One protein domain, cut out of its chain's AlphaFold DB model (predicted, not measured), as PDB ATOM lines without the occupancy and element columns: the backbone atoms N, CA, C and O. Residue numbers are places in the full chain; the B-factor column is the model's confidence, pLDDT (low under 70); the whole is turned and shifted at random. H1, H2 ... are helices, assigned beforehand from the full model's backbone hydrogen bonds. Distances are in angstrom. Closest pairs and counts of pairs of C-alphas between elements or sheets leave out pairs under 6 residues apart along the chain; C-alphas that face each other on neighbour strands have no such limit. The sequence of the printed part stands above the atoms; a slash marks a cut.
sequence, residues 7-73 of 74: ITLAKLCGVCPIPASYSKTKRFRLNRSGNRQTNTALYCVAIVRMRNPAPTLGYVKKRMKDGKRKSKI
ATOM      1  N   ILE A   7      17.122  10.397 104.722       84.06
ATOM      2  CA  ILE A   7      16.297  11.607 104.638       84.06
ATOM      3  C   ILE A   7      14.822  11.262 104.395       84.06
ATOM      4  O   ILE A   7      13.938  11.842 105.029       84.06
ATOM      5  N   THR A   8      14.530  10.326 103.486       86.00
ATOM      6  CA  THR A   8      13.145   9.901 103.212       86.00
ATOM      7  C   THR A   8      12.532   9.192 104.412       86.00
ATOM      8  O   THR A   8      11.379   9.461 104.750       86.00
ATOM      9  N   LEU A   9      13.322   8.380 105.120       86.62
ATOM     10  CA  LEU A   9      12.904   7.751 106.370       86.62
ATOM     11  C   LEU A   9      12.628   8.803 107.455       86.62
ATOM     12  O   LEU A   9      11.566   8.786 108.069       86.62
ATOM     13  N   ALA A  10      13.534   9.763 107.650       89.25
ATOM     14  CA  ALA A  10      13.364  10.824 108.639       89.25
ATOM     15  C   ALA A  10      12.130  11.697 108.355       89.25
ATOM     16  O   ALA A  10      11.431  12.114 109.285       89.25
ATOM     17  N   LYS A  11      11.834  11.961 107.076       87.38
ATOM     18  CA  LYS A  11      10.615  12.666 106.654       87.38
ATOM     19  C   LYS A  11       9.362  11.837 106.940       87.38
ATOM     20  O   LYS A  11       8.439  12.373 107.552       87.38
ATOM     21  N   LEU A  12       9.357  10.552 106.577       88.50
ATOM     22  CA  LEU A  12       8.237   9.634 106.816       88.50
ATOM     23  C   LEU A  12       7.920   9.503 108.311       88.50
ATOM     24  O   LEU A  12       6.762   9.594 108.710       88.50
ATOM     25  N   CYS A  13       8.949   9.353 109.143       89.88
ATOM     26  CA  CYS A  13       8.811   9.229 110.592       89.88
ATOM     27  C   CYS A  13       8.537  10.567 111.301       89.88
ATOM     28  O   CYS A  13       8.303  10.571 112.503       89.88
ATOM     29  N   GLY A  14       8.601  11.709 110.606       89.88
ATOM     30  CA  GLY A  14       8.404  13.027 111.222       89.88
ATOM     31  C   GLY A  14       9.551  13.502 112.131       89.88
ATOM     32  O   GLY A  14       9.369  14.447 112.895       89.88
ATOM     33  N   VAL A  15      10.736  12.892 112.031       89.19
ATOM     34  CA  VAL A  15      11.934  13.240 112.830       89.19
ATOM     35  C   VAL A  15      12.937  14.113 112.068       89.19
ATOM     36  O   VAL A  15      13.953  14.525 112.620       89.19
ATOM     37  N   CYS A  16      12.658  14.418 110.797       89.25
ATOM     38  CA  CYS A  16      13.476  15.327 110.000       89.25
ATOM     39  C   CYS A  16      13.541  16.717 110.665       89.25
ATOM     40  O   CYS A  16      12.484  17.298 110.941       89.25
ATOM     41  N   PRO A  17      14.741  17.286 110.887       85.88
ATOM     42  CA  PRO A  17      14.870  18.615 111.465       85.88
ATOM     43  C   PRO A  17      14.273  19.648 110.509       85.88
ATOM     44  O   PRO A  17      14.668  19.730 109.347       85.88
ATOM     45  N   ILE A  18      13.325  20.446 111.001       86.38
ATOM     46  CA  ILE A  18      12.795  21.586 110.254       86.38
ATOM     47  C   ILE A  18      13.285  22.861 110.937       86.38
ATOM     48  O   ILE A  18      13.024  23.036 112.136       86.38
ATOM     49  N   PRO A  19      14.002  23.747 110.227       85.56
ATOM     50  CA  PRO A  19      14.425  25.011 110.807       85.56
ATOM     51  C   PRO A  19      13.190  25.820 111.214       85.56
ATOM     52  O   PRO A  19      12.180  25.867 110.507       85.56
ATOM     53  N   ALA A  20      13.235  26.405 112.411       84.00
ATOM     54  CA  ALA A  20      12.132  27.232 112.893       84.00
ATOM     55  C   ALA A  20      12.072  28.594 112.177       84.00
ATOM     56  O   ALA A  20      11.005  29.196 112.127       84.00
ATOM     57  N   SER A  21      13.192  29.057 111.617       80.38
ATOM     58  CA  SER A  21      13.313  30.305 110.864       80.38
ATOM     59  C   SER A  21      14.251  30.121 109.673       80.38
ATOM     60  O   SER A  21      15.047  29.193 109.638       80.38
ATOM     61  N   TYR A  22      14.166  31.011 108.689       71.12
ATOM     62  CA  TYR A  22      14.993  30.939 107.481       71.12
ATOM     63  C   TYR A  22      16.449  31.398 107.715       71.12
ATOM     64  O   TYR A  22      17.367  30.949 107.038       71.12
ATOM     65  N   SER A  23      16.693  32.243 108.723       67.19
ATOM     66  CA  SER A  23      18.038  32.677 109.128       67.19
ATOM     67  C   SER A  23      18.701  31.686 110.097       67.19
ATOM     68  O   SER A  23      17.992  31.013 110.850       67.19
ATOM     69  N   LYS A  24      20.052  31.620 110.081       62.12
ATOM     70  CA  LYS A  24      20.973  30.816 110.934       62.12
ATOM     71  C   LYS A  24      20.329  30.315 112.242       62.12
ATOM     72  O   LYS A  24      20.494  30.914 113.306       62.12
ATOM     73  N   THR A  25      19.580  29.213 112.185       65.56
ATOM     74  CA  THR A  25      18.728  28.827 113.315       65.56
ATOM     75  C   THR A  25      19.448  27.869 114.248       65.56
ATOM     76  O   THR A  25      19.865  26.787 113.852       65.56
ATOM     77  N   LYS A  26      19.506  28.218 115.538       74.19
ATOM     78  CA  LYS A  26      19.900  27.298 116.624       74.19
ATOM     79  C   LYS A  26      18.739  26.401 117.097       74.19
ATOM     80  O   LYS A  26      18.923  25.555 117.973       74.19
ATOM     81  N   ARG A  27      17.527  26.608 116.565       82.31
ATOM     82  CA  ARG A  27      16.272  25.975 116.996       82.31
ATOM     83  C   ARG A  27      15.587  25.258 115.833       82.31
ATOM     84  O   ARG A  27      15.281  25.862 114.812       82.31
ATOM     85  N   PHE A  28      15.254  23.994 116.061       86.19
ATOM     86  CA  PHE A  28      14.452  23.180 115.153       86.19
ATOM     87  C   PHE A  28      13.044  22.989 115.717       86.19
ATOM     88  O   PHE A  28      12.860  22.919 116.942       86.19
ATOM     89  N   ARG A  29      12.052  22.940 114.828       86.44
ATOM     90  CA  ARG A  29      10.658  22.619 115.159       86.44
ATOM     91  C   ARG A  29      10.330  21.177 114.781       86.44
ATOM     92  O   ARG A  29      10.956  20.604 113.896       86.44
ATOM     93  N   LEU A  30       9.313  20.626 115.442       84.19
ATOM     94  CA  LEU A  30       8.798  19.287 115.160       84.19
ATOM     95  C   LEU A  30       8.123  19.243 113.782       84.19
ATOM     96  O   LEU A  30       7.327  20.134 113.453       84.19
ATOM     97  N   ASN A  31       8.389  18.186 113.014       87.50
ATOM     98  CA  ASN A  31       7.622  17.897 111.813       87.50
ATOM     99  C   ASN A  31       6.279  17.249 112.184       87.50
ATOM    100  O   ASN A  31       6.232  16.146 112.722       87.50
ATOM    101  N   ARG A  32       5.171  17.940 111.895       83.88
ATOM    102  CA  ARG A  32       3.817  17.456 112.198       83.88
ATOM    103  C   ARG A  32       3.196  16.609 111.084       83.88
ATOM    104  O   ARG A  32       2.193  15.964 111.371       83.88
ATOM    105  N   SER A  33       3.763  16.619 109.873       85.75
ATOM    106  CA  SER A  33       3.205  15.927 108.701       85.75
ATOM    107  C   SER A  33       3.645  14.466 108.555       85.75
ATOM    108  O   SER A  33       3.143  13.774 107.679       85.75
ATOM    109  N   GLY A  34       4.577  13.985 109.387       86.19
ATOM    110  CA  GLY A  34       5.020  12.586 109.379       86.19
ATOM    111  C   GLY A  34       4.078  11.631 110.124       86.19
ATOM    112  O   GLY A  34       3.140  12.050 110.806       86.19
ATOM    113  N   ASN A  35       4.368  10.329 110.041       90.88
ATOM    114  CA  ASN A  35       3.613   9.288 110.734       90.88
ATOM    115  C   ASN A  35       3.818   9.375 112.258       90.88
ATOM    116  O   ASN A  35       4.908   9.131 112.786       90.88
ATOM    117  N   ARG A  36       2.733   9.686 112.976       89.62
ATOM    118  CA  ARG A  36       2.728   9.827 114.438       89.62
ATOM    119  C   ARG A  36       3.017   8.525 115.169       89.62
ATOM    120  O   ARG A  36       3.717   8.571 116.171       89.62
ATOM    121  N   GLN A  37       2.528   7.390 114.676       92.06
ATOM    122  CA  GLN A  37       2.768   6.089 115.306       92.06
ATOM    123  C   GLN A  37       4.254   5.736 115.255       92.06
ATOM    124  O   GLN A  37       4.836   5.346 116.265       92.06
ATOM    125  N   THR A  38       4.898   5.963 114.108       90.62
ATOM    126  CA  THR A  38       6.339   5.734 113.963       90.62
ATOM    127  C   THR A  38       7.152   6.683 114.840       90.62
ATOM    128  O   THR A  38       8.088   6.246 115.506       90.62
ATOM    129  N   ASN A  39       6.768   7.960 114.917       90.25
ATOM    130  CA  ASN A  39       7.407   8.913 115.824       90.25
ATOM    131  C   ASN A  39       7.265   8.495 117.301       90.25
ATOM    132  O   ASN A  39       8.226   8.578 118.061       90.25
ATOM    133  N   THR A  40       6.090   8.001 117.706       92.25
ATOM    134  CA  THR A  40       5.862   7.472 119.060       92.25
ATOM    135  C   THR A  40       6.726   6.243 119.333       92.25
ATOM    136  O   THR A  40       7.336   6.156 120.396       92.25
ATOM    137  N   ALA A  41       6.850   5.319 118.376       93.25
ATOM    138  CA  ALA A  41       7.723   4.156 118.517       93.25
ATOM    139  C   ALA A  41       9.191   4.571 118.716       93.25
ATOM    140  O   ALA A  41       9.851   4.087 119.635       93.25
ATOM    141  N   LEU A  42       9.685   5.527 117.920       91.00
ATOM    142  CA  LEU A  42      11.036   6.081 118.075       91.00
ATOM    143  C   LEU A  42      11.228   6.767 119.434       91.00
ATOM    144  O   LEU A  42      12.259   6.576 120.079       91.00
ATOM    145  N   TYR A  43      10.225   7.509 119.902       90.81
ATOM    146  CA  TYR A  43      10.231   8.127 121.227       90.81
ATOM    147  C   TYR A  43      10.312   7.084 122.354       90.81
ATOM    148  O   TYR A  43      11.133   7.217 123.264       90.81
ATOM    149  N   CYS A  44       9.531   6.004 122.274       93.06
ATOM    150  CA  CYS A  44       9.594   4.895 123.227       93.06
ATOM    151  C   CYS A  44      10.974   4.226 123.225       93.06
ATOM    152  O   CYS A  44      11.551   4.007 124.292       93.06
ATOM    153  N   VAL A  45      11.543   3.968 122.042       91.50
ATOM    154  CA  VAL A  45      12.907   3.432 121.910       91.50
ATOM    155  C   VAL A  45      13.916   4.367 122.575       91.50
ATOM    156  O   VAL A  45      14.755   3.902 123.347       91.50
ATOM    157  N   ALA A  46      13.825   5.680 122.345       90.38
ATOM    158  CA  ALA A  46      14.706   6.655 122.981       90.38
ATOM    159  C   ALA A  46      14.591   6.618 124.515       90.38
ATOM    160  O   ALA A  46      15.614   6.565 125.196       90.38
ATOM    161  N   ILE A  47      13.375   6.559 125.074       91.31
ATOM    162  CA  ILE A  47      13.164   6.427 126.527       91.31
ATOM    163  C   ILE A  47      13.821   5.160 127.072       91.31
ATOM    164  O   ILE A  47      14.557   5.232 128.058       91.31
ATOM    165  N   VAL A  48      13.578   4.009 126.441       91.38
ATOM    166  CA  VAL A  48      14.143   2.723 126.879       91.38
ATOM    167  C   VAL A  48      15.671   2.771 126.831       91.38
ATOM    168  O   VAL A  48      16.340   2.369 127.786       91.38
ATOM    169  N   ARG A  49      16.244   3.352 125.771       88.88
ATOM    170  CA  ARG A  49      17.700   3.503 125.642       88.88
ATOM    171  C   ARG A  49      18.304   4.481 126.641       88.88
ATOM    172  O   ARG A  49      19.474   4.354 126.967       88.88
ATOM    173  N   MET A  50      17.548   5.439 127.156       87.00
ATOM    174  CA  MET A  50      18.040   6.315 128.221       87.00
ATOM    175  C   MET A  50      17.957   5.687 129.617       87.00
ATOM    176  O   MET A  50      18.477   6.290 130.554       87.00
ATOM    177  N   ARG A  51      17.306   4.527 129.786       85.31
ATOM    178  CA  ARG A  51      17.185   3.853 131.089       85.31
ATOM    179  C   ARG A  51      18.327   2.876 131.367       85.31
ATOM    180  O   ARG A  51      18.891   2.936 132.451       85.31
ATOM    181  N   ASN A  52      18.685   2.021 130.403       80.75
ATOM    182  CA  ASN A  52      19.560   0.868 130.684       80.75
ATOM    183  C   ASN A  52      20.935   0.914 129.974       80.75
ATOM    184  O   ASN A  52      21.944   0.662 130.628       80.75
ATOM    185  N   PRO A  53      21.039   1.227 128.665       84.06
ATOM    186  CA  PRO A  53      22.322   1.208 127.956       84.06
ATOM    187  C   PRO A  53      23.366   2.216 128.472       84.06
ATOM    188  O   PRO A  53      23.219   3.430 128.304       84.06
ATOM    189  N   ALA A  54      24.498   1.702 128.966       77.38
ATOM    190  CA  ALA A  54      25.687   2.478 129.338       77.38
ATOM    191  C   ALA A  54      26.131   3.543 128.300       77.38
ATOM    192  O   ALA A  54      26.367   4.687 128.706       77.38
ATOM    193  N   PRO A  55      26.193   3.266 126.974       84.62
ATOM    194  CA  PRO A  55      26.622   4.279 126.001       84.62
ATOM    195  C   PRO A  55      25.641   5.454 125.889       84.62
ATOM    196  O   PRO A  55      26.045   6.614 125.784       84.62
ATOM    197  N   THR A  56      24.337   5.184 125.959       85.81
ATOM    198  CA  THR A  56      23.311   6.229 125.878       85.81
ATOM    199  C   THR A  56      23.263   7.053 127.164       85.81
ATOM    200  O   THR A  56      23.106   8.270 127.094       85.81
ATOM    201  N   LEU A  57      23.500   6.440 128.326       87.25
ATOM    202  CA  LEU A  57      23.653   7.164 129.591       87.25
ATOM    203  C   LEU A  57      24.841   8.137 129.555       87.25
ATOM    204  O   LEU A  57      24.706   9.272 130.012       87.25
ATOM    205  N   GLY A  58      25.978   7.734 128.976       91.19
ATOM    206  CA  GLY A  58      27.138   8.612 128.780       91.19
ATOM    207  C   GLY A  58      26.809   9.832 127.914       91.19
ATOM    208  O   GLY A  58      27.100  10.969 128.296       91.19
ATOM    209  N   TYR A  59      26.113   9.615 126.793       90.75
ATOM    210  CA  TYR A  59      25.621  10.704 125.944       90.75
ATOM    211  C   TYR A  59      24.673  11.636 126.708       90.75
ATOM    212  O   TYR A  59      24.876  12.848 126.727       90.75
ATOM    213  N   VAL A  60      23.669  11.085 127.387       89.75
ATOM    214  CA  VAL A  60      22.684  11.862 128.150       89.75
ATOM    215  C   VAL A  60      23.362  12.697 129.239       89.75
ATOM    216  O   VAL A  60      23.073  13.889 129.351       89.75
ATOM    217  N   LYS A  61      24.306  12.122 129.997       91.00
ATOM    218  CA  LYS A  61      25.089  12.838 131.021       91.00
ATOM    219  C   LYS A  61      25.891  13.992 130.419       91.00
ATOM    220  O   LYS A  61      25.815  15.105 130.933       91.00
ATOM    221  N   LYS A  62      26.591  13.761 129.301       93.25
ATOM    222  CA  LYS A  62      27.323  14.818 128.578       93.25
ATOM    223  C   LYS A  62      26.389  15.960 128.172       93.25
ATOM    224  O   LYS A  62      26.667  17.119 128.446       93.25
ATOM    225  N   ARG A  63      25.237  15.635 127.586       90.69
ATOM    226  CA  ARG A  63      24.275  16.630 127.087       90.69
ATOM    227  C   ARG A  63      23.573  17.389 128.212       90.69
ATOM    228  O   ARG A  63      23.250  18.560 128.027       90.69
ATOM    229  N   MET A  64      23.359  16.745 129.359       90.06
ATOM    230  CA  MET A  64      22.892  17.418 130.573       90.06
ATOM    231  C   MET A  64      23.960  18.363 131.143       90.06
ATOM    232  O   MET A  64      23.608  19.468 131.546       90.06
ATOM    233  N   LYS A  65      25.251  17.993 131.097       93.00
ATOM    234  CA  LYS A  65      26.367  18.888 131.464       93.00
ATOM    235  C   LYS A  65      26.457  20.113 130.545       93.00
ATOM    236  O   LYS A  65      26.723  21.204 131.031       93.00
ATOM    237  N   ASP A  66      26.130  19.964 129.260       92.12
ATOM    238  CA  ASP A  66      26.000  21.084 128.307       92.12
ATOM    239  C   ASP A  66      24.769  21.991 128.580       92.12
ATOM    240  O   ASP A  66      24.409  22.825 127.746       92.12
ATOM    241  N   GLY A  67      24.049  21.789 129.691       90.62
ATOM    242  CA  GLY A  67      22.877  22.576 130.080       90.62
ATOM    243  C   GLY A  67      21.585  22.213 129.340       90.62
ATOM    244  O   GLY A  67      20.596  22.948 129.420       90.62
ATOM    245  N   LYS A  68      21.542  21.097 128.597       87.31
ATOM    246  CA  LYS A  68      20.326  20.705 127.868       87.31
ATOM    247  C   LYS A  68      19.380  19.881 128.730       87.31
ATOM    248  O   LYS A  68      19.756  18.909 129.379       87.31
ATOM    249  N   ARG A  69      18.097  20.241 128.664       88.62
ATOM    250  CA  ARG A  69      17.001  19.489 129.288       88.62
ATOM    251  C   ARG A  69      16.750  18.186 128.527       88.62
ATOM    252  O   ARG A  69      16.935  18.143 127.315       88.62
ATOM    253  N   LYS A  70      16.230  17.160 129.208       85.38
ATOM    254  CA  LYS A  70      15.898  15.851 128.607       85.38
ATOM    255  C   LYS A  70      15.012  15.963 127.356       85.38
ATOM    256  O   LYS A  70      15.277  15.292 126.370       85.38
ATOM    257  N   SER A  71      14.058  16.895 127.334       84.00
ATOM    258  CA  SER A  71      13.204  17.176 126.165       84.00
ATOM    259  C   SER A  71      13.933  17.739 124.935       84.00
ATOM    260  O   SER A  71      13.326  17.890 123.882       84.00
ATOM    261  N   LYS A  72      15.209  18.121 125.072       84.25
ATOM    262  CA  LYS A  72      16.102  18.555 123.984       84.25
ATOM    263  C   LYS A  72      17.186  17.523 123.660       84.25
ATOM    264  O   LYS A  72      18.046  17.793 122.819       84.25
ATOM    265  N   ILE A  73      17.208  16.413 124.396       85.25
ATOM    266  CA  ILE A  73      18.126  15.286 124.200       85.25
ATOM    267  C   ILE A  73      17.419  14.179 123.411       85.25
ATOM    268  O   ILE A  73      18.075  13.531 122.599       85.25
TER     269      ILE A  73
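Overview. This is residues 7 to 73 of the 74 residues of the protein "IS110 family transposase" of Brucella gallinifaecis (UniProt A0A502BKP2). The model is an open arch: helix H2 is the crossbar, H3 turns off one end as one leg, and the long loop of residues 13 to 35 makes the other leg, with short H1 near its top. The 67 printed residues hold three named helices, H1, H2, H3 in chain order, and no named strand; the class is all helix. The whole is loose, with a radius of gyration of the C-alphas of 13.6 A and spans of 34 by 29 by 17 A.

Along the chain. H1, residues 7 to 12, begins at C-alpha 7 (16.297, 11.607, 104.638). H2, residues 36 to 51, is 22.8 A long. H3, residues 54 to 65, is 16.6 A long and ends at C-alpha 65 (26.367, 18.888, 131.464).

Arrangement. H1 is apart from H3, and only just from H2, at 8.4 A between closest C-alphas. Residues 18 to 19 pair antiparallel with 28 to 29. H2 and H3 touch only at the corner, about perpendicular at 87 degrees; their closest C-alphas, of Met 50 and Thr 56, are 5.8 A apart. In H1, H2 and H3 every O i to N i+4 pair is within hydrogen-bond range.

Size, cuts and confidence. The farthest C-alphas, of Ser 23 and Asn 52, are 38.5 A apart. The printed part has no cut. The link from H1 to H2 is long, that from H2 to H3 tight. Residues 23 to 25 have pLDDT under 70.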